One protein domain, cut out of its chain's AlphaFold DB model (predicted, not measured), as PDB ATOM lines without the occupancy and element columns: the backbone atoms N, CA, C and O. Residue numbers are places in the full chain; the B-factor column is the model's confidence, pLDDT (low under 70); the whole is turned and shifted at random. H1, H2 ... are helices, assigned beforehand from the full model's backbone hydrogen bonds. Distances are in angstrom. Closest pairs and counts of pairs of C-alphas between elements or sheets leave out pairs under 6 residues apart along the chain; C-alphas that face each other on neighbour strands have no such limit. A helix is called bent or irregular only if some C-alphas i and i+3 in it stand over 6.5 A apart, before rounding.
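AT A GLANCE: This is residues 4 to 27 and 37 to 146 of the 146 residues of an uncharacterized protein of Gimesia aquarii (UniProt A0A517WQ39). Picture a stack of crossed helices: the long H1 runs through the middle, H6 crosses it on one side, and H5, with the shorter H2 and H3, packs on it from the other. H4 makes the far edge, side by side with H5 and H3 and away from H6. The printed part has 134 residues with six named helices, H1 to H6 in chain order, and no named strand; the class is all helix, and the helix packing is mostly crossed. It is compact, with a radius of gyration of the C-alphas of 15.6 A, and spans 47 by 36 by 21 A.

HOW THE PARTS SIT: Start at the hub, H1, residues 4 to 27, which touches four other helices. H6, residues 123 to 144, touches it with residues 126 to 136 alone, at a steep tilt of 55 degrees, the same way; look at the closest C-alphas, Gly 16 and Gly 133, 3.5 A apart. H5, residues 96 to 119, touches H1 at a steep tilt of 50 degrees, opposite ways, closest at C-alphas Thr 18 and Ser 109, 6.7 A. H2, residues 37 to 48, touches H1 at a steep tilt of 38 degrees, opposite ways, closest at C-alphas Thr 19 and Gly 43, 4.5 A. H3, residues 51 to 62, touches residues 7 to 15 of H1 alone, closest at C-alphas Thr 7 and Ile 58, 6.5 A. Farther out, H4, residues 70 to 91, forms a helical hairpin with H5 at a shallow tilt of 9 degrees, closest at C-alphas Val 89 and Ser 96, 5.2 A. H4 also forms one with H3, at 17 degrees. H4 is apart from H1, H2 and H6. Every O i to N i+4 pair is within hydrogen-bond range in H1, H2, H3 and H6; in H4 it is 16 of 18, in H5 16 of 20.

IN THESE COORDINATES: Find C-alpha 4 at (64.256, -33.794, 17.825); from there H1 runs 34.2 A to C-alpha 27. H2 measures 16.3 A and H3 17.0 A. Find C-alpha 70 at (56.226, -19.771, 23.082), where H4 begins its 32.6 A. H5, 35.2 A, has a kink of 33 degrees near residue 112; it is neither bent nor irregular, but only just: C-alphas 112 and 115 are 6.2 A apart. H6, 31.6 A, ends at C-alpha 144, (45.530, -54.231, 32.571).

THE WHOLE: The two C-alphas farthest apart, Lys 65 and Arg 146, are 51.8 A apart. Residues 28 to 36 are cut out, and C-alphas 27 and 37 stand 10.4 A apart across the cut. Of the links that are printed whole, H3 to H4 is short and the others are tight. The mean pLDDT of the printed part is 87.1; look for values under 70 at residues 64 to 67 and at residue 146.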
ATOM      1  N   ILE A   4      65.305 -32.775  17.746       86.94
ATOM      2  CA  ILE A   4      64.256 -33.794  17.825       86.94
ATOM      3  C   ILE A   4      64.390 -34.612  19.114       86.94
ATOM      4  O   ILE A   4      63.407 -34.828  19.815       86.94
ATOM      5  N   TYR A   5      65.611 -35.017  19.467       87.69
ATOM      6  CA  TYR A   5      65.864 -35.794  20.680       87.69
ATOM      7  C   TYR A   5      65.533 -35.000  21.949       87.69
ATOM      8  O   TYR A   5      64.923 -35.546  22.865       87.69
ATOM      9  N   GLN A   6      65.887 -33.711  22.008       86.31
ATOM     10  CA  GLN A   6      65.560 -32.864  23.162       86.31
ATOM     11  C   GLN A   6      64.057 -32.633  23.302       86.31
ATOM     12  O   GLN A   6      63.525 -32.716  24.410       86.31
ATOM     13  N   THR A   7      63.365 -32.421  22.185       89.69
ATOM     14  CA  THR A   7      61.910 -32.263  22.153       89.69
ATOM     15  C   THR A   7      61.209 -33.527  22.641       89.69
ATOM     16  O   THR A   7      60.427 -33.463  23.588       89.69
ATOM     17  N   VAL A   8      61.551 -34.692  22.082       90.31
ATOM     18  CA  VAL A   8      60.985 -35.986  22.501       90.31
ATOM     19  C   VAL A   8      61.263 -36.248  23.980       90.31
ATOM     20  O   VAL A   8      60.352 -36.599  24.725       90.31
ATOM     21  N   LYS A   9      62.497 -36.004  24.434       89.94
ATOM     22  CA  LYS A   9      62.890 -36.166  25.837       89.94
ATOM     23  C   LYS A   9      62.022 -35.317  26.775       89.94
ATOM     24  O   LYS A   9      61.467 -35.851  27.732       89.94
ATOM     25  N   LYS A  10      61.888 -34.015  26.501       90.75
ATOM     26  CA  LYS A  10      61.072 -33.088  27.306       90.75
ATOM     27  C   LYS A  10      59.592 -33.500  27.321       90.75
ATOM     28  O   LYS A  10      58.972 -33.488  28.381       90.75
ATOM     29  N   ILE A  11      59.058 -33.915  26.170       92.50
ATOM     30  CA  ILE A  11      57.662 -34.355  26.031       92.50
ATOM     31  C   ILE A  11      57.394 -35.609  26.851       92.50
ATOM     32  O   ILE A  11      56.420 -35.625  27.588       92.50
ATOM     33  N   ILE A  12      58.251 -36.631  26.771       92.00
ATOM     34  CA  ILE A  12      58.065 -37.882  27.527       92.00
ATOM     35  C   ILE A  12      58.018 -37.603  29.031       92.00
ATOM     36  O   ILE A  12      57.151 -38.130  29.725       92.00
ATOM     37  N   ALA A  13      58.924 -36.757  29.532       92.19
ATOM     38  CA  ALA A  13      58.966 -36.415  30.949       92.19
ATOM     39  C   ALA A  13      57.688 -35.703  31.406       92.19
ATOM     40  O   ALA A  13      57.063 -36.124  32.378       92.19
ATOM     41  N   ILE A  14      57.272 -34.650  30.696       93.06
ATOM     42  CA  ILE A  14      56.051 -33.924  31.060       93.06
ATOM     43  C   ILE A  14      54.807 -34.777  30.884       93.06
ATOM     44  O   ILE A  14      53.954 -34.742  31.760       93.06
ATOM     45  N   PHE A  15      54.734 -35.574  29.820       93.62
ATOM     46  CA  PHE A  15      53.624 -36.483  29.586       93.62
ATOM     47  C   PHE A  15      53.462 -37.456  30.753       93.62
ATOM     48  O   PHE A  15      52.387 -37.531  31.332       93.62
ATOM     49  N   GLY A  16      54.536 -38.145  31.150       91.94
ATOM     50  CA  GLY A  16      54.489 -39.095  32.263       91.94
ATOM     51  C   GLY A  16      54.123 -38.443  33.599       91.94
ATOM     52  O   GLY A  16      53.376 -39.018  34.389       91.94
ATOM     53  N   PHE A  17      54.606 -37.222  33.840       92.31
ATOM     54  CA  PHE A  17      54.204 -36.445  35.007       92.31
ATOM     55  C   PHE A  17      52.708 -36.103  34.969       92.31
ATOM     56  O   PHE A  17      51.993 -36.365  35.936       92.31
ATOM     57  N   THR A  18      52.216 -35.528  33.866       91.75
ATOM     58  CA  THR A  18      50.820 -35.086  33.772       91.75
ATOM     59  C   THR A  18      49.859 -36.264  33.830       91.75
ATOM     60  O   THR A  18      48.865 -36.177  34.546       91.75
ATOM     61  N   THR A  19      50.170 -37.385  33.169       92.69
ATOM     62  CA  THR A  19      49.324 -38.583  33.233       92.69
ATOM     63  C   THR A  19      49.228 -39.109  34.659       92.69
ATOM     64  O   THR A  19      48.118 -39.380  35.120       92.69
ATOM     65  N   LEU A  20      50.345 -39.191  35.395       92.75
ATOM     66  CA  LEU A  20      50.336 -39.642  36.787       92.75
ATOM     67  C   LEU A  20      49.510 -38.713  37.680       92.75
ATOM     68  O   LEU A  20      48.660 -39.188  38.431       92.75
ATOM     69  N   VAL A  21      49.749 -37.400  37.608       92.38
ATOM     70  CA  VAL A  21      49.062 -36.433  38.477       92.38
ATOM     71  C   VAL A  21      47.555 -36.462  38.247       92.38
ATOM     72  O   VAL A  21      46.802 -36.505  39.218       92.38
ATOM     73  N   ILE A  22      47.101 -36.497  36.991       91.31
ATOM     74  CA  ILE A  22      45.667 -36.580  36.675       91.31
ATOM     75  C   ILE A  22      45.081 -37.895  37.195       91.31
ATOM     76  O   ILE A  22      44.044 -37.877  37.851       91.31
ATOM     77  N   THR A  23      45.768 -39.017  36.970       91.56
ATOM     78  CA  THR A  23      45.328 -40.347  37.428       91.56
ATOM     79  C   THR A  23      45.138 -40.379  38.941       91.56
ATOM     80  O   THR A  23      44.070 -40.750  39.421       91.56
ATOM     81  N   LEU A  24      46.140 -39.919  39.700       91.31
ATOM     82  CA  LEU A  24      46.059 -39.840  41.160       91.31
ATOM     83  C   LEU A  24      44.938 -38.903  41.613       91.31
ATOM     84  O   LEU A  24      44.207 -39.227  42.543       91.31
ATOM     85  N   THR A  25      44.776 -37.762  40.941       90.00
ATOM     86  CA  THR A  25      43.725 -36.787  41.261       90.00
ATOM     87  C   THR A  25      42.336 -37.393  41.081       90.00
ATOM     88  O   THR A  25      41.487 -37.246  41.954       90.00
ATOM     89  N   ILE A  26      42.109 -38.121  39.988       87.75
ATOM     90  CA  ILE A  26      40.830 -38.786  39.712       87.75
ATOM     91  C   ILE A  26      40.563 -39.879  40.735       87.75
ATOM     92  O   ILE A  26      39.478 -39.915  41.312       87.75
ATOM     93  N   SER A  27      41.554 -40.733  40.994       88.38
ATOM     94  CA  SER A  27      41.434 -41.779  42.008       88.38
ATOM     95  C   SER A  27      41.087 -41.215  43.382       88.38
ATOM     96  O   SER A  27      40.246 -41.786  44.066       88.38
ATOM     97  N   ASP A  37      41.096 -49.398  35.443       84.81
ATOM     98  CA  ASP A  37      41.626 -48.752  34.236       84.81
ATOM     99  C   ASP A  37      41.117 -47.316  34.038       84.81
ATOM    100  O   ASP A  37      41.851 -46.472  33.525       84.81
ATOM    101  N   ASP A  38      39.889 -47.015  34.475       83.62
ATOM    102  CA  ASP A  38      39.225 -45.715  34.290       83.62
ATOM    103  C   ASP A  38      40.113 -44.494  34.628       83.62
ATOM    104  O   ASP A  38      40.262 -43.614  33.772       83.62
ATOM    105  N   PRO A  39      40.754 -44.400  35.815       86.88
ATOM    106  CA  PRO A  39      41.598 -43.254  36.152       86.88
ATOM    107  C   PRO A  39      42.824 -43.122  35.238       86.88
ATOM    108  O   PRO A  39      43.199 -41.999  34.891       86.88
ATOM    109  N   TYR A  40      43.424 -44.238  34.804       88.62
ATOM    110  CA  TYR A  40      44.566 -44.212  33.886       88.62
ATOM    111  C   TYR A  40      44.145 -43.774  32.488       88.62
ATOM    112  O   TYR A  40      44.819 -42.957  31.865       88.62
ATOM    113  N   ILE A  41      43.004 -44.274  32.004       87.25
ATOM    114  CA  ILE A  41      42.430 -43.878  30.717       87.25
ATOM    115  C   ILE A  41      42.206 -42.366  30.707       87.25
ATOM    116  O   ILE A  41      42.649 -41.683  29.779       87.25
ATOM    117  N   ILE A  42      41.590 -41.819  31.758       85.62
ATOM    118  CA  ILE A  42      41.325 -40.383  31.811       85.62
ATOM    119  C   ILE A  42      42.639 -39.584  31.872       85.62
ATOM    120  O   ILE A  42      42.808 -38.625  31.114       85.62
ATOM    121  N   GLY A  43      43.600 -40.014  32.698       87.69
ATOM    122  CA  GLY A  43      44.926 -39.394  32.778       87.69
ATOM    123  C   GLY A  43      45.681 -39.383  31.447       87.69
ATOM    124  O   GLY A  43      46.247 -38.352  31.058       87.69
ATOM    125  N   PHE A  44      45.648 -40.503  30.723       89.88
ATOM    126  CA  PHE A  44      46.260 -40.661  29.408       89.88
ATOM    127  C   PHE A  44      45.639 -39.725  28.374       89.88
ATOM    128  O   PHE A  44      46.348 -38.919  27.768       89.88
ATOM    129  N   PHE A  45      44.317 -39.798  28.189       88.31
ATOM    130  CA  PHE A  45      43.632 -39.044  27.142       88.31
ATOM    131  C   PHE A  45      43.769 -37.536  27.351       88.31
ATOM    132  O   PHE A  45      44.145 -36.832  26.414       88.31
ATOM    133  N   SER A  46      43.573 -37.039  28.576       86.75
ATOM    134  CA  SER A  46      43.745 -35.612  28.876       86.75
ATOM    135  C   SER A  46      45.163 -35.111  28.581       86.75
ATOM    136  O   SER A  46      45.322 -34.009  28.054       86.75
ATOM    137  N   SER A  47      46.192 -35.919  28.857       90.19
ATOM    138  CA  SER A  47      47.588 -35.561  28.564       90.19
ATOM    139  C   SER A  47      47.918 -35.643  27.071       90.19
ATOM    140  O   SER A  47      48.677 -34.822  26.558       90.19
ATOM    141  N   MET A  48      47.325 -36.596  26.346       91.56
ATOM    142  CA  MET A  48      47.536 -36.787  24.907       91.56
ATOM    143  C   MET A  48      47.128 -35.542  24.106       91.56
ATOM    144  O   MET A  48      47.856 -35.111  23.211       91.56
ATOM    145  N   PHE A  49      46.010 -34.908  24.483       91.12
ATOM    146  CA  PHE A  49      45.540 -33.663  23.869       91.12
ATOM    147  C   PHE A  49      46.474 -32.468  24.096       91.12
ATOM    148  O   PHE A  49      46.314 -31.459  23.425       91.12
ATOM    149  N   LEU A  50      47.445 -32.544  25.011       91.88
ATOM    150  CA  LEU A  50      48.406 -31.463  25.253       91.88
ATOM    151  C   LEU A  50      49.716 -31.630  24.485       91.88
ATOM    152  O   LEU A  50      50.431 -30.643  24.292       91.88
ATOM    153  N   VAL A  51      50.018 -32.842  24.007       93.44
ATOM    154  CA  VAL A  51      51.288 -33.163  23.338       93.44
ATOM    155  C   VAL A  51      51.591 -32.215  22.173       93.44
ATOM    156  O   VAL A  51      52.696 -31.661  22.151       93.44
ATOM    157  N   PRO A  52      50.663 -31.937  21.235       92.12
ATOM    158  CA  PRO A  52      50.965 -31.018  20.140       92.12
ATOM    159  C   PRO A  52      51.195 -29.577  20.624       92.12
ATOM    160  O   PRO A  52      52.028 -28.866  20.062       92.12
ATOM    161  N   GLY A  53      50.538 -29.168  21.713       91.62
ATOM    162  CA  GLY A  53      50.794 -27.891  22.377       91.62
ATOM    163  C   GLY A  53      52.215 -27.808  22.929       91.62
ATOM    164  O   GLY A  53      52.916 -26.828  22.678       91.62
ATOM    165  N   TRP A  54      52.680 -28.844  23.632       93.75
ATOM    166  CA  TRP A  54      54.053 -28.896  24.151       93.75
ATOM    167  C   TRP A  54      55.099 -28.894  23.037       93.75
ATOM    168  O   TRP A  54      56.112 -28.208  23.159       93.75
ATOM    169  N   ILE A  55      54.842 -29.604  21.932       92.25
ATOM    170  CA  ILE A  55      55.704 -29.569  20.740       92.25
ATOM    171  C   ILE A  55      55.839 -28.130  20.233       92.25
ATOM    172  O   ILE A  55      56.956 -27.653  20.031       92.25
ATOM    173  N   LEU A  56      54.719 -27.416  20.073       90.44
ATOM    174  CA  LEU A  56      54.730 -26.019  19.636       90.44
ATOM    175  C   LEU A  56      55.473 -25.120  20.626       90.44
ATOM    176  O   LEU A  56      56.294 -24.309  20.203       90.44
ATOM    177  N   TYR A  57      55.250 -25.292  21.929       91.31
ATOM    178  CA  TYR A  57      55.980 -24.544  22.951       91.31
ATOM    179  C   TYR A  57      57.500 -24.708  22.795       91.31
ATOM    180  O   TYR A  57      58.218 -23.711  22.754       91.31
ATOM    181  N   ILE A  58      57.988 -25.947  22.656       89.88
ATOM    182  CA  ILE A  58      59.427 -26.246  22.556       89.88
ATOM    183  C   ILE A  58      60.012 -25.720  21.238       89.88
ATOM    184  O   ILE A  58      61.094 -25.140  21.237       89.88
ATOM    185  N   ILE A  59      59.286 -25.850  20.121       88.50
ATOM    186  CA  ILE A  59      59.706 -25.272  18.835       88.50
ATOM    187  C   ILE A  59      59.886 -23.757  18.973       88.50
ATOM    188  O   ILE A  59      60.930 -23.222  18.614       88.50
ATOM    189  N   PHE A  60      58.892 -23.046  19.501       87.88
ATOM    190  CA  PHE A  60      58.965 -21.588  19.616       87.88
ATOM    191  C   PHE A  60      59.934 -21.109  20.707       87.88
ATOM    192  O   PHE A  60      60.426 -19.987  20.619       87.88
ATOM    193  N   GLU A  61      60.258 -21.949  21.693       87.00
ATOM    194  CA  GLU A  61      61.349 -21.704  22.643       87.00
ATOM    195  C   GLU A  61      62.718 -21.658  21.946       87.00
ATOM    196  O   GLU A  61      63.545 -20.813  22.285       87.00
ATOM    197  N   GLU A  62      62.936 -22.497  20.929       81.56
ATOM    198  CA  GLU A  62      64.206 -22.575  20.194       81.56
ATOM    199  C   GLU A  62      64.339 -21.535  19.066       81.56
ATOM    200  O   GLU A  62      65.448 -21.209  18.640       81.56
ATOM    201  N   TYR A  63      63.224 -20.943  18.617       78.19
ATOM    202  CA  TYR A  63      63.193 -19.897  17.584       78.19
ATOM    203  C   TYR A  63      62.735 -18.525  18.128       78.19
ATOM    204  O   TYR A  63      61.708 -18.001  17.683       78.19
ATOM    205  N   PRO A  64      63.513 -17.870  19.017       60.03
ATOM    206  CA  PRO A  64      63.111 -16.639  19.710       60.03
ATOM    207  C   PRO A  64      62.974 -15.396  18.810       60.03
ATOM    208  O   PRO A  64      62.497 -14.364  19.266       60.03
ATOM    209  N   LYS A  65      63.365 -15.461  17.526       59.75
ATOM    210  CA  LYS A  65      63.266 -14.338  16.567       59.75
ATOM    211  C   LYS A  65      61.871 -14.159  15.935       59.75
ATOM    212  O   LYS A  65      61.734 -13.381  14.995       59.75
ATOM    213  N   ARG A  66      60.847 -14.901  16.370       60.75
ATOM    214  CA  ARG A  66      59.506 -14.891  15.753       60.75
ATOM    215  C   ARG A  66      58.540 -13.952  16.483       60.75
ATOM    216  O   ARG A  66      58.621 -13.784  17.690       60.75
ATOM    217  N   PHE A  67      57.572 -13.407  15.739       66.75
ATOM    218  CA  PHE A  67      56.485 -12.546  16.242       66.75
ATOM    219  C   PHE A  67      55.623 -13.182  17.351       66.75
ATOM    220  O   PHE A  67      54.931 -12.469  18.071       66.75
ATOM    221  N   ILE A  68      55.633 -14.512  17.478       73.75
ATOM    222  CA  ILE A  68      54.772 -15.266  18.394       73.75
ATOM    223  C   ILE A  68      55.628 -15.843  19.525       73.75
ATOM    224  O   ILE A  68      56.575 -16.586  19.278       73.75
ATOM    225  N   ASN A  69      55.265 -15.521  20.768       85.62
ATOM    226  CA  ASN A  69      55.890 -16.051  21.980       85.62
ATOM    227  C   ASN A  69      55.536 -17.544  22.178       85.62
ATOM    228  O   ASN A  69      54.424 -17.963  21.855       85.62
ATOM    229  N   LYS A  70      56.436 -18.341  22.770       86.62
ATOM    230  CA  LYS A  70      56.226 -19.771  23.082       86.62
ATOM    231  C   LYS A  70      54.943 -20.049  23.873       86.62
ATOM    232  O   LYS A  70      54.224 -20.999  23.572       86.62
ATOM    233  N   TYR A  71      54.604 -19.176  24.822       87.19
ATOM    234  CA  TYR A  71      53.351 -19.265  25.581       87.19
ATOM    235  C   TYR A  71      52.128 -19.005  24.697       87.19
ATOM    236  O   TYR A  71      51.129 -19.709  24.804       87.19
ATOM    237  N   SER A  72      52.218 -18.038  23.782       86.19
ATOM    238  CA  SER A  72      51.154 -17.741  22.823       86.19
ATOM    239  C   SER A  72      50.937 -18.904  21.857       86.19
ATOM    240  O   SER A  72      49.795 -19.263  21.606       86.19
ATOM    241  N   ALA A  73      52.006 -19.548  21.376       87.31
ATOM    242  CA  ALA A  73      51.901 -20.732  20.523       87.31
ATOM    243  C   ALA A  73      51.177 -21.893  21.230       87.31
ATOM    244  O   ALA A  73      50.300 -22.522  20.639       87.31
ATOM    245  N   PHE A  74      51.492 -22.127  22.509       89.62
ATOM    246  CA  PHE A  74      50.797 -23.116  23.334       89.62
ATOM    247  C   PHE A  74      49.307 -22.781  23.506       89.62
ATOM    248  O   PHE A  74      48.453 -23.621  23.238       89.62
ATOM    249  N   ILE A  75      48.985 -21.538  23.882       87.00
ATOM    250  CA  ILE A  75      47.601 -21.091  24.116       87.00
ATOM    251  C   ILE A  75      46.768 -21.138  22.828       87.00
ATOM    252  O   ILE A  75      45.627 -21.601  22.854       87.00
ATOM    253  N   CYS A  76      47.335 -20.712  21.695       89.06
ATOM    254  CA  CYS A  76      46.672 -20.794  20.393       89.06
ATOM    255  C   CYS A  76      46.312 -22.238  20.035       89.06
ATOM    256  O   CYS A  76      45.238 -22.482  19.493       89.06
ATOM    257  N   TYR A  77      47.181 -23.197  20.362       90.56
ATOM    258  CA  TYR A  77      46.856 -24.606  20.197       90.56
ATOM    259  C   TYR A  77      45.742 -25.052  21.150       90.56
ATOM    260  O   TYR A  77      44.796 -25.696  20.704       90.56
ATOM    261  N   SER A  78      45.808 -24.677  22.432       88.69
ATOM    262  CA  SER A  78      44.817 -25.075  23.441       88.69
ATOM    263  C   SER A  78      43.385 -24.647  23.107       88.69
ATOM    264  O   SER A  78      42.443 -25.277  23.585       88.69
ATOM    265  N   PHE A  79      43.200 -23.636  22.253       89.50
ATOM    266  CA  PHE A  79      41.885 -23.242  21.752       89.50
ATOM    267  C   PHE A  79      41.170 -24.366  20.979       89.50
ATOM    268  O   PHE A  79      39.963 -24.535  21.138       89.50
ATOM    269  N   PHE A  80      41.888 -25.175  20.188       90.75
ATOM    270  CA  PHE A  80      41.264 -26.229  19.375       90.75
ATOM    271  C   PHE A  80      40.690 -27.379  20.222       90.75
ATOM    272  O   PHE A  80      39.512 -27.696  20.038       90.75
ATOM    273  N   PRO A  81      41.434 -27.982  21.177       89.75
ATOM    274  CA  PRO A  81      40.859 -28.973  22.083       89.75
ATOM    275  C   PRO A  81      39.705 -28.410  22.916       89.75
ATOM    276  O   PRO A  81      38.702 -29.090  23.103       89.75
ATOM    277  N   LEU A  82      39.792 -27.154  23.369       89.44
ATOM    278  CA  LEU A  82      38.700 -26.521  24.121       89.44
ATOM    279  C   LEU A  82      37.423 -26.392  23.298       89.44
ATOM    280  O   LEU A  82      36.334 -26.682  23.796       89.44
ATOM    281  N   LEU A  83      37.554 -25.989  22.035       90.56
ATOM    282  CA  LEU A  83      36.426 -25.923  21.117       90.56
ATOM    283  C   LEU A  83      35.833 -27.320  20.885       90.56
ATOM    284  O   LEU A  83      34.616 -27.477  20.933       90.56
ATOM    285  N   TYR A  84      36.679 -28.340  20.720       89.69
ATOM    286  CA  TYR A  84      36.245 -29.731  20.586       89.69
ATOM    287  C   TYR A  84      35.435 -30.214  21.800       89.69
ATOM    288  O   TYR A  84      34.314 -30.695  21.630       89.69
ATOM    289  N   PHE A  85      35.938 -30.022  23.024       89.44
ATOM    290  CA  PHE A  85      35.201 -30.400  24.236       89.44
ATOM    291  C   PHE A  85      33.900 -29.606  24.396       89.44
ATOM    292  O   PHE A  85      32.879 -30.178  24.771       89.44
ATOM    293  N   SER A  86      33.899 -28.318  24.045       87.62
ATOM    294  CA  SER A  86      32.686 -27.489  24.076       87.62
ATOM    295  C   SER A  86      31.617 -28.011  23.113       87.62
ATOM    296  O   SER A  86      30.447 -28.091  23.475       87.62
ATOM    297  N   LEU A  87      32.008 -28.429  21.905       89.50
ATOM    298  CA  LEU A  87      31.087 -29.022  20.933       89.50
ATOM    299  C   LEU A  87      30.522 -30.362  21.415       89.50
ATOM    300  O   LEU A  87      29.329 -30.596  21.237       89.50
ATOM    301  N   ILE A  88      31.331 -31.211  22.060       88.88
ATOM    302  CA  ILE A  88      30.844 -32.467  22.661       88.88
ATOM    303  C   ILE A  88      29.793 -32.188  23.735       88.88
ATOM    304  O   ILE A  88      28.814 -32.918  23.833       88.88
ATOM    305  N   VAL A  89      29.968 -31.143  24.540       88.62
ATOM    306  CA  VAL A  89      28.997 -30.800  25.587       88.62
ATOM    307  C   VAL A  89      27.697 -30.253  24.992       88.62
ATOM    308  O   VAL A  89      26.622 -30.592  25.475       88.62
ATOM    309  N   ILE A  90      27.779 -29.430  23.942       87.69
ATOM    310  CA  ILE A  90      26.608 -28.773  23.334       87.69
ATOM    311  C   ILE A  90      25.800 -29.735  22.456       87.69
ATOM    312  O   ILE A  90      24.572 -29.708  22.483       87.69
ATOM    313  N   TYR A  91      26.479 -30.557  21.655       87.88
ATOM    314  CA  TYR A  91      25.854 -31.414  20.642       87.88
ATOM    315  C   TYR A  91      25.899 -32.904  20.990       87.88
ATOM    316  O   TYR A  91      25.364 -33.725  20.245       87.88
ATOM    317  N   GLY A  92      26.556 -33.279  22.087       82.38
ATOM    318  CA  GLY A  92      26.662 -34.669  22.508       82.38
ATOM    319  C   GLY A  92      25.365 -35.187  23.121       82.38
ATOM    320  O   GLY A  92      24.712 -34.504  23.905       82.38
ATOM    321  N   GLY A  93      25.024 -36.427  22.774       80.56
ATOM    322  CA  GLY A  93      23.964 -37.192  23.427       80.56
ATOM    323  C   GLY A  93      24.477 -37.900  24.681       80.56
ATOM    324  O   GLY A  93      25.184 -37.320  25.510       80.56
ATOM    325  N   GLU A  94      24.148 -39.182  24.817       79.00
ATOM    326  CA  GLU A  94      24.669 -40.020  25.896       79.00
ATOM    327  C   GLU A  94      26.208 -40.053  25.870       79.00
ATOM    328  O   GLU A  94      26.828 -40.304  24.839       79.00
ATOM    329  N   GLY A  95      26.832 -39.749  27.011       75.38
ATOM    330  CA  GLY A  95      28.290 -39.681  27.148       75.38
ATOM    331  C   GLY A  95      28.904 -38.276  27.060       75.38
ATOM    332  O   GLY A  95      30.103 -38.135  27.300       75.38
ATOM    333  N   SER A  96      28.114 -37.221  26.823       84.38
ATOM    334  CA  SER A  96      28.589 -35.820  26.856       84.38
ATOM    335  C   SER A  96      29.235 -35.421  28.194       84.38
ATOM    336  O   SER A  96      30.177 -34.626  28.219       84.38
ATOM    337  N   GLY A  97      28.811 -36.051  29.298       83.31
ATOM    338  CA  GLY A  97      29.421 -35.895  30.621       83.31
ATOM    339  C   GLY A  97      30.913 -36.250  30.658       83.31
ATOM    340  O   GLY A  97      31.686 -35.550  31.308       83.31
ATOM    341  N   TYR A  98      31.354 -37.256  29.893       80.31
ATOM    342  CA  TYR A  98      32.780 -37.576  29.778       80.31
ATOM    343  C   TYR A  98      33.539 -36.467  29.049       80.31
ATOM    344  O   TYR A  98      34.615 -36.077  29.490       80.31
ATOM    345  N   GLY A  99      32.965 -35.902  27.981       84.62
ATOM    346  CA  GLY A  99      33.555 -34.770  27.260       84.62
ATOM    347  C   GLY A  99      33.766 -33.543  28.149       84.62
ATOM    348  O   GLY A  99      34.820 -32.910  28.088       84.62
ATOM    349  N   PHE A 100      32.806 -33.254  29.033       86.12
ATOM    350  CA  PHE A 100      32.939 -32.195  30.036       86.12
ATOM    351  C   PHE A 100      34.086 -32.472  31.020       86.12
ATOM    352  O   PHE A 100      34.935 -31.608  31.245       86.12
ATOM    353  N   ILE A 101      34.152 -33.697  31.553       85.69
ATOM    354  CA  ILE A 101      35.214 -34.131  32.471       85.69
ATOM    355  C   ILE A 101      36.593 -34.018  31.801       85.69
ATOM    356  O   ILE A 101      37.509 -33.417  32.370       85.69
ATOM    357  N   PHE A 102      36.738 -34.512  30.569       86.50
ATOM    358  CA  PHE A 102      37.979 -34.400  29.800       86.50
ATOM    359  C   PHE A 102      38.392 -32.946  29.561       86.50
ATOM    360  O   PHE A 102      39.577 -32.633  29.689       86.50
ATOM    361  N   GLY A 103      37.436 -32.056  29.278       87.94
ATOM    362  CA  GLY A 103      37.688 -30.624  29.115       87.94
ATOM    363  C   GLY A 103      38.222 -29.954  30.384       87.94
ATOM    364  O   GLY A 103      39.177 -29.176  30.311       87.94
ATOM    365  N   ILE A 104      37.674 -30.293  31.556       89.00
ATOM    366  CA  ILE A 104      38.172 -29.787  32.847       89.00
ATOM    367  C   ILE A 104      39.602 -30.270  33.095       89.00
ATOM    368  O   ILE A 104      40.489 -29.458  33.368       89.00
ATOM    369  N   TYR A 105      39.853 -31.575  32.968       88.62
ATOM    370  CA  TYR A 105      41.191 -32.123  33.199       88.62
ATOM    371  C   TYR A 105      42.208 -31.614  32.176       88.62
ATOM    372  O   TYR A 105      43.361 -31.376  32.536       88.62
ATOM    373  N   PHE A 106      41.790 -31.361  30.933       90.25
ATOM    374  CA  PHE A 106      42.613 -30.684  29.935       90.25
ATOM    375  C   PHE A 106      43.001 -29.269  30.384       90.25
ATOM    376  O   PHE A 106      44.182 -28.933  30.337       90.25
ATOM    377  N   LEU A 107      42.050 -28.455  30.858       89.94
ATOM    378  CA  LEU A 107      42.320 -27.093  31.338       89.94
ATOM    379  C   LEU A 107      43.310 -27.082  32.502       89.94
ATOM    380  O   LEU A 107      44.307 -26.358  32.459       89.94
ATOM    381  N   VAL A 108      43.061 -27.911  33.517       88.56
ATOM    382  CA  VAL A 108      43.947 -28.037  34.683       88.56
ATOM    383  C   VAL A 108      45.353 -28.439  34.236       88.56
ATOM    384  O   VAL A 108      46.342 -27.823  34.632       88.56
ATOM    385  N   SER A 109      45.445 -29.418  33.341       88.19
ATOM    386  CA  SER A 109      46.722 -29.929  32.846       88.19
ATOM    387  C   SER A 109      47.448 -28.927  31.949       88.19
ATOM    388  O   SER A 109      48.669 -28.812  32.026       88.19
ATOM    389  N   ALA A 110      46.720 -28.142  31.151       90.00
ATOM    390  CA  ALA A 110      47.285 -27.058  30.357       90.00
ATOM    391  C   ALA A 110      47.940 -26.010  31.264       90.00
ATOM    392  O   ALA A 110      49.111 -25.676  31.066       90.00
ATOM    393  N   VAL A 111      47.225 -25.561  32.304       88.50
ATOM    394  CA  VAL A 111      47.728 -24.580  33.279       88.50
ATOM    395  C   VAL A 111      48.943 -25.120  34.031       88.50
ATOM    396  O   VAL A 111      49.937 -24.408  34.154       88.50
ATOM    397  N   LEU A 112      48.901 -26.377  34.482       86.75
ATOM    398  CA  LEU A 112      50.018 -27.014  35.184       86.75
ATOM    399  C   LEU A 112      51.221 -27.267  34.271       86.75
ATOM    400  O   LEU A 112      52.357 -27.166  34.723       86.75
ATOM    401  N   SER A 113      51.013 -27.546  32.985       87.75
ATOM    402  CA  SER A 113      52.116 -27.840  32.066       87.75
ATOM    403  C   SER A 113      53.043 -26.647  31.818       87.75
ATOM    404  O   SER A 113      54.245 -26.837  31.653       87.75
ATOM    405  N   LEU A 114      52.532 -25.413  31.870       86.19
ATOM    406  CA  LEU A 114      53.322 -24.200  31.638       86.19
ATOM    407  C   LEU A 114      54.483 -24.000  32.636       86.19
ATOM    408  O   LEU A 114      55.619 -23.812  32.184       86.19
ATOM    409  N   PRO A 115      54.271 -24.031  33.969       86.69
ATOM    410  CA  PRO A 115      55.374 -23.950  34.922       86.69
ATOM    411  C   PRO A 115      56.296 -25.176  34.850       86.69
ATOM    412  O   PRO A 115      57.506 -25.018  35.003       86.69
ATOM    413  N   LEU A 116      55.763 -26.370  34.561       88.50
ATOM    414  CA  LEU A 116      56.557 -27.600  34.434       88.50
ATOM    415  C   LEU A 116      57.520 -27.534  33.241       88.50
ATOM    416  O   LEU A 116      58.691 -27.882  33.378       88.50
ATOM    417  N   LEU A 117      57.061 -27.010  32.097       85.81
ATOM    418  CA  LEU A 117      57.879 -26.812  30.895       85.81
ATOM    419  C   LEU A 117      59.104 -25.941  31.175       85.81
ATOM    420  O   LEU A 117      60.186 -26.230  30.671       85.81
ATOM    421  N   LYS A 118      58.960 -24.915  32.023       86.12
ATOM    422  CA  LYS A 118      60.070 -24.044  32.433       86.12
ATOM    423  C   LYS A 118      61.105 -24.775  33.298       86.12
ATOM    424  O   LYS A 118      62.278 -24.424  33.268       86.12
ATOM    425  N   GLN A 119      60.691 -25.770  34.080       86.94
ATOM    426  CA  GLN A 119      61.578 -26.472  35.014       86.94
ATOM    427  C   GLN A 119      62.348 -27.637  34.373       86.94
ATOM    428  O   GLN A 119      63.330 -28.103  34.951       86.94
ATOM    429  N   LEU A 120      61.958 -28.076  33.170       85.62
ATOM    430  CA  LEU A 120      62.588 -29.196  32.460       85.62
ATOM    431  C   LEU A 120      64.044 -28.957  32.025       85.62
ATOM    432  O   LEU A 120      64.710 -29.898  31.594       85.62
ATOM    433  N   GLU A 121      64.554 -27.729  32.124       82.81
ATOM    434  CA  GLU A 121      65.982 -27.443  31.926       82.81
ATOM    435  C   GLU A 121      66.846 -28.040  33.048       82.81
ATOM    436  O   GLU A 121      68.007 -28.391  32.826       82.81
ATOM    437  N   ASN A 122      66.277 -28.214  34.247       86.88
ATOM    438  CA  ASN A 122      66.967 -28.823  35.372       86.88
ATOM    439  C   ASN A 122      66.932 -30.357  35.259       86.88
ATOM    440  O   ASN A 122      65.872 -30.984  35.319       86.88
ATOM    441  N   GLN A 123      68.114 -30.970  35.156       86.31
ATOM    442  CA  GLN A 123      68.264 -32.421  35.028       86.31
ATOM    443  C   GLN A 123      67.636 -33.197  36.193       86.31
ATOM    444  O   GLN A 123      67.057 -34.256  35.964       86.31
ATOM    445  N   CYS A 124      67.693 -32.672  37.421       88.19
ATOM    446  CA  CYS A 124      67.073 -33.322  38.576       88.19
ATOM    447  C   CYS A 124      65.550 -33.383  38.427       88.19
ATOM    448  O   CYS A 124      64.957 -34.438  38.634       88.19
ATOM    449  N   VAL A 125      64.926 -32.277  38.006       88.25
ATOM    450  CA  VAL A 125      63.473 -32.210  37.774       88.25
ATOM    451  C   VAL A 125      63.071 -33.158  36.650       88.25
ATOM    452  O   VAL A 125      62.116 -33.919  36.792       88.25
ATOM    453  N   PHE A 126      63.846 -33.177  35.565       90.44
ATOM    454  CA  PHE A 126      63.645 -34.118  34.470       90.44
ATOM    455  C   PHE A 126      63.656 -35.578  34.953       90.44
ATOM    456  O   PHE A 126      62.736 -36.330  34.632       90.44
ATOM    457  N   CYS A 127      64.664 -35.978  35.737       89.38
ATOM    458  CA  CYS A 127      64.759 -37.341  36.262       89.38
ATOM    459  C   CYS A 127      63.544 -37.698  37.123       89.38
ATOM    460  O   CYS A 127      62.973 -38.770  36.941       89.38
ATOM    461  N   VAL A 128      63.107 -36.784  37.996       92.19
ATOM    462  CA  VAL A 128      61.910 -36.982  38.826       92.19
ATOM    463  C   VAL A 128      60.671 -37.197  37.957       92.19
ATOM    464  O   VAL A 128      59.924 -38.145  38.190       92.19
ATOM    465  N   PHE A 129      60.458 -36.380  36.924       92.81
ATOM    466  CA  PHE A 129      59.282 -36.513  36.054       92.81
ATOM    467  C   PHE A 129      59.278 -37.825  35.274       92.81
ATOM    468  O   PHE A 129      58.239 -38.472  35.158       92.81
ATOM    469  N   VAL A 130      60.443 -38.262  34.794       91.50
ATOM    470  CA  VAL A 130      60.581 -39.567  34.141       91.50
ATOM    471  C   VAL A 130      60.280 -40.708  35.116       91.50
ATOM    472  O   VAL A 130      59.535 -41.617  34.761       91.50
ATOM    473  N   SER A 131      60.794 -40.656  36.349       91.75
ATOM    474  CA  SER A 131      60.481 -41.652  37.382       91.75
ATOM    475  C   SER A 131      58.984 -41.711  37.691       91.75
ATOM    476  O   SER A 131      58.429 -42.801  37.797       91.75
ATOM    477  N   LEU A 132      58.313 -40.560  37.768       91.31
ATOM    478  CA  LEU A 132      56.860 -40.488  37.942       91.31
ATOM    479  C   LEU A 132      56.113 -41.096  36.741       91.31
ATOM    480  O   LEU A 132      55.175 -41.867  36.927       91.31
ATOM    481  N   GLY A 133      56.582 -40.846  35.516       89.81
ATOM    482  CA  GLY A 133      56.059 -41.505  34.318       89.81
ATOM    483  C   GLY A 133      56.206 -43.028  34.353       89.81
ATOM    484  O   GLY A 133      55.279 -43.746  33.979       89.81
ATOM    485  N   PHE A 134      57.329 -43.544  34.857       92.31
ATOM    486  CA  PHE A 134      57.495 -44.984  35.061       92.31
ATOM    487  C   PHE A 134      56.526 -45.534  36.108       92.31
ATOM    488  O   PHE A 134      55.931 -46.579  35.869       92.31
ATOM    489  N   ILE A 135      56.313 -44.829  37.223       91.00
ATOM    490  CA  ILE A 135      55.322 -45.224  38.239       91.00
ATOM    491  C   ILE A 135      53.927 -45.329  37.612       91.00
ATOM    492  O   ILE A 135      53.234 -46.320  37.837       91.00
ATOM    493  N   TYR A 136      53.544 -44.358  36.778       91.19
ATOM    494  CA  TYR A 136      52.286 -44.406  36.031       91.19
ATOM    495  C   TYR A 136      52.198 -45.645  35.132       91.19
ATOM    496  O   TYR A 136      51.201 -46.361  35.176       91.19
ATOM    497  N   LEU A 137      53.247 -45.931  34.351       89.81
ATOM    498  CA  LEU A 137      53.283 -47.098  33.463       89.81
ATOM    499  C   LEU A 137      53.175 -48.417  34.237       89.81
ATOM    500  O   LEU A 137      52.443 -49.306  33.812       89.81
ATOM    501  N   PHE A 138      53.867 -48.543  35.373       89.56
ATOM    502  CA  PHE A 138      53.766 -49.726  36.229       89.56
ATOM    503  C   PHE A 138      52.359 -49.896  36.808       89.56
ATOM    504  O   PHE A 138      51.828 -51.005  36.781       89.56
ATOM    505  N   GLY A 139      51.743 -48.810  37.285       86.50
ATOM    506  CA  GLY A 139      50.361 -48.831  37.766       86.50
ATOM    507  C   GLY A 139      49.379 -49.251  36.672       86.50
ATOM    508  O   GLY A 139      48.580 -50.162  36.876       86.50
ATOM    509  N   PHE A 140      49.511 -48.665  35.479       87.25
ATOM    510  CA  PHE A 140      48.664 -48.986  34.333       87.25
ATOM    511  C   PHE A 140      48.796 -50.453  33.913       87.25
ATOM    512  O   PHE A 140      47.796 -51.153  33.787       87.25
ATOM    513  N   LEU A 141      50.026 -50.955  33.756       87.62
ATOM    514  CA  LEU A 141      50.264 -52.360  33.406       87.62
ATOM    515  C   LEU A 141      49.686 -53.315  34.454       87.62
ATOM    516  O   LEU A 141      49.107 -54.337  34.094       87.62
ATOM    517  N   SER A 142      49.815 -52.981  35.740       84.38
ATOM    518  CA  SER A 142      49.230 -53.784  36.817       84.38
ATOM    519  C   SER A 142      47.702 -53.828  36.769       84.38
ATOM    520  O   SER A 142      47.133 -54.824  37.210       84.38
ATOM    521  N   SER A 143      47.055 -52.763  36.296       81.94
ATOM    522  CA  SER A 143      45.602 -52.705  36.122       81.94
ATOM    523  C   SER A 143      45.152 -53.587  34.950       81.94
ATOM    524  O   SER A 143      44.240 -54.389  35.105       81.94
ATOM    525  N   VAL A 144      45.878 -53.533  33.825       79.44
ATOM    526  CA  VAL A 144      45.530 -54.231  32.571       79.44
ATOM    527  C   VAL A 144      45.809 -55.740  32.593       79.44
ATOM    528  O   VAL A 144      45.128 -56.501  31.913       79.44
ATOM    529  N   ILE A 145      46.837 -56.200  33.314       79.31
ATOM    530  CA  ILE A 145      47.225 -57.629  33.341       79.31
ATOM    531  C   ILE A 145      46.211 -58.503  34.112       79.31
ATOM    532  O   ILE A 145      46.297 -59.731  34.061       79.31
ATOM    533  N   ARG A 146      45.262 -57.900  34.830       57.06
ATOM    534  CA  ARG A 146      44.326 -58.601  35.712       57.06
ATOM    535  C   ARG A 146      42.990 -58.899  35.042       57.06
ATOM    536  O   ARG A 146      42.448 -59.981  35.356       57.06
TER     537      ARG A 146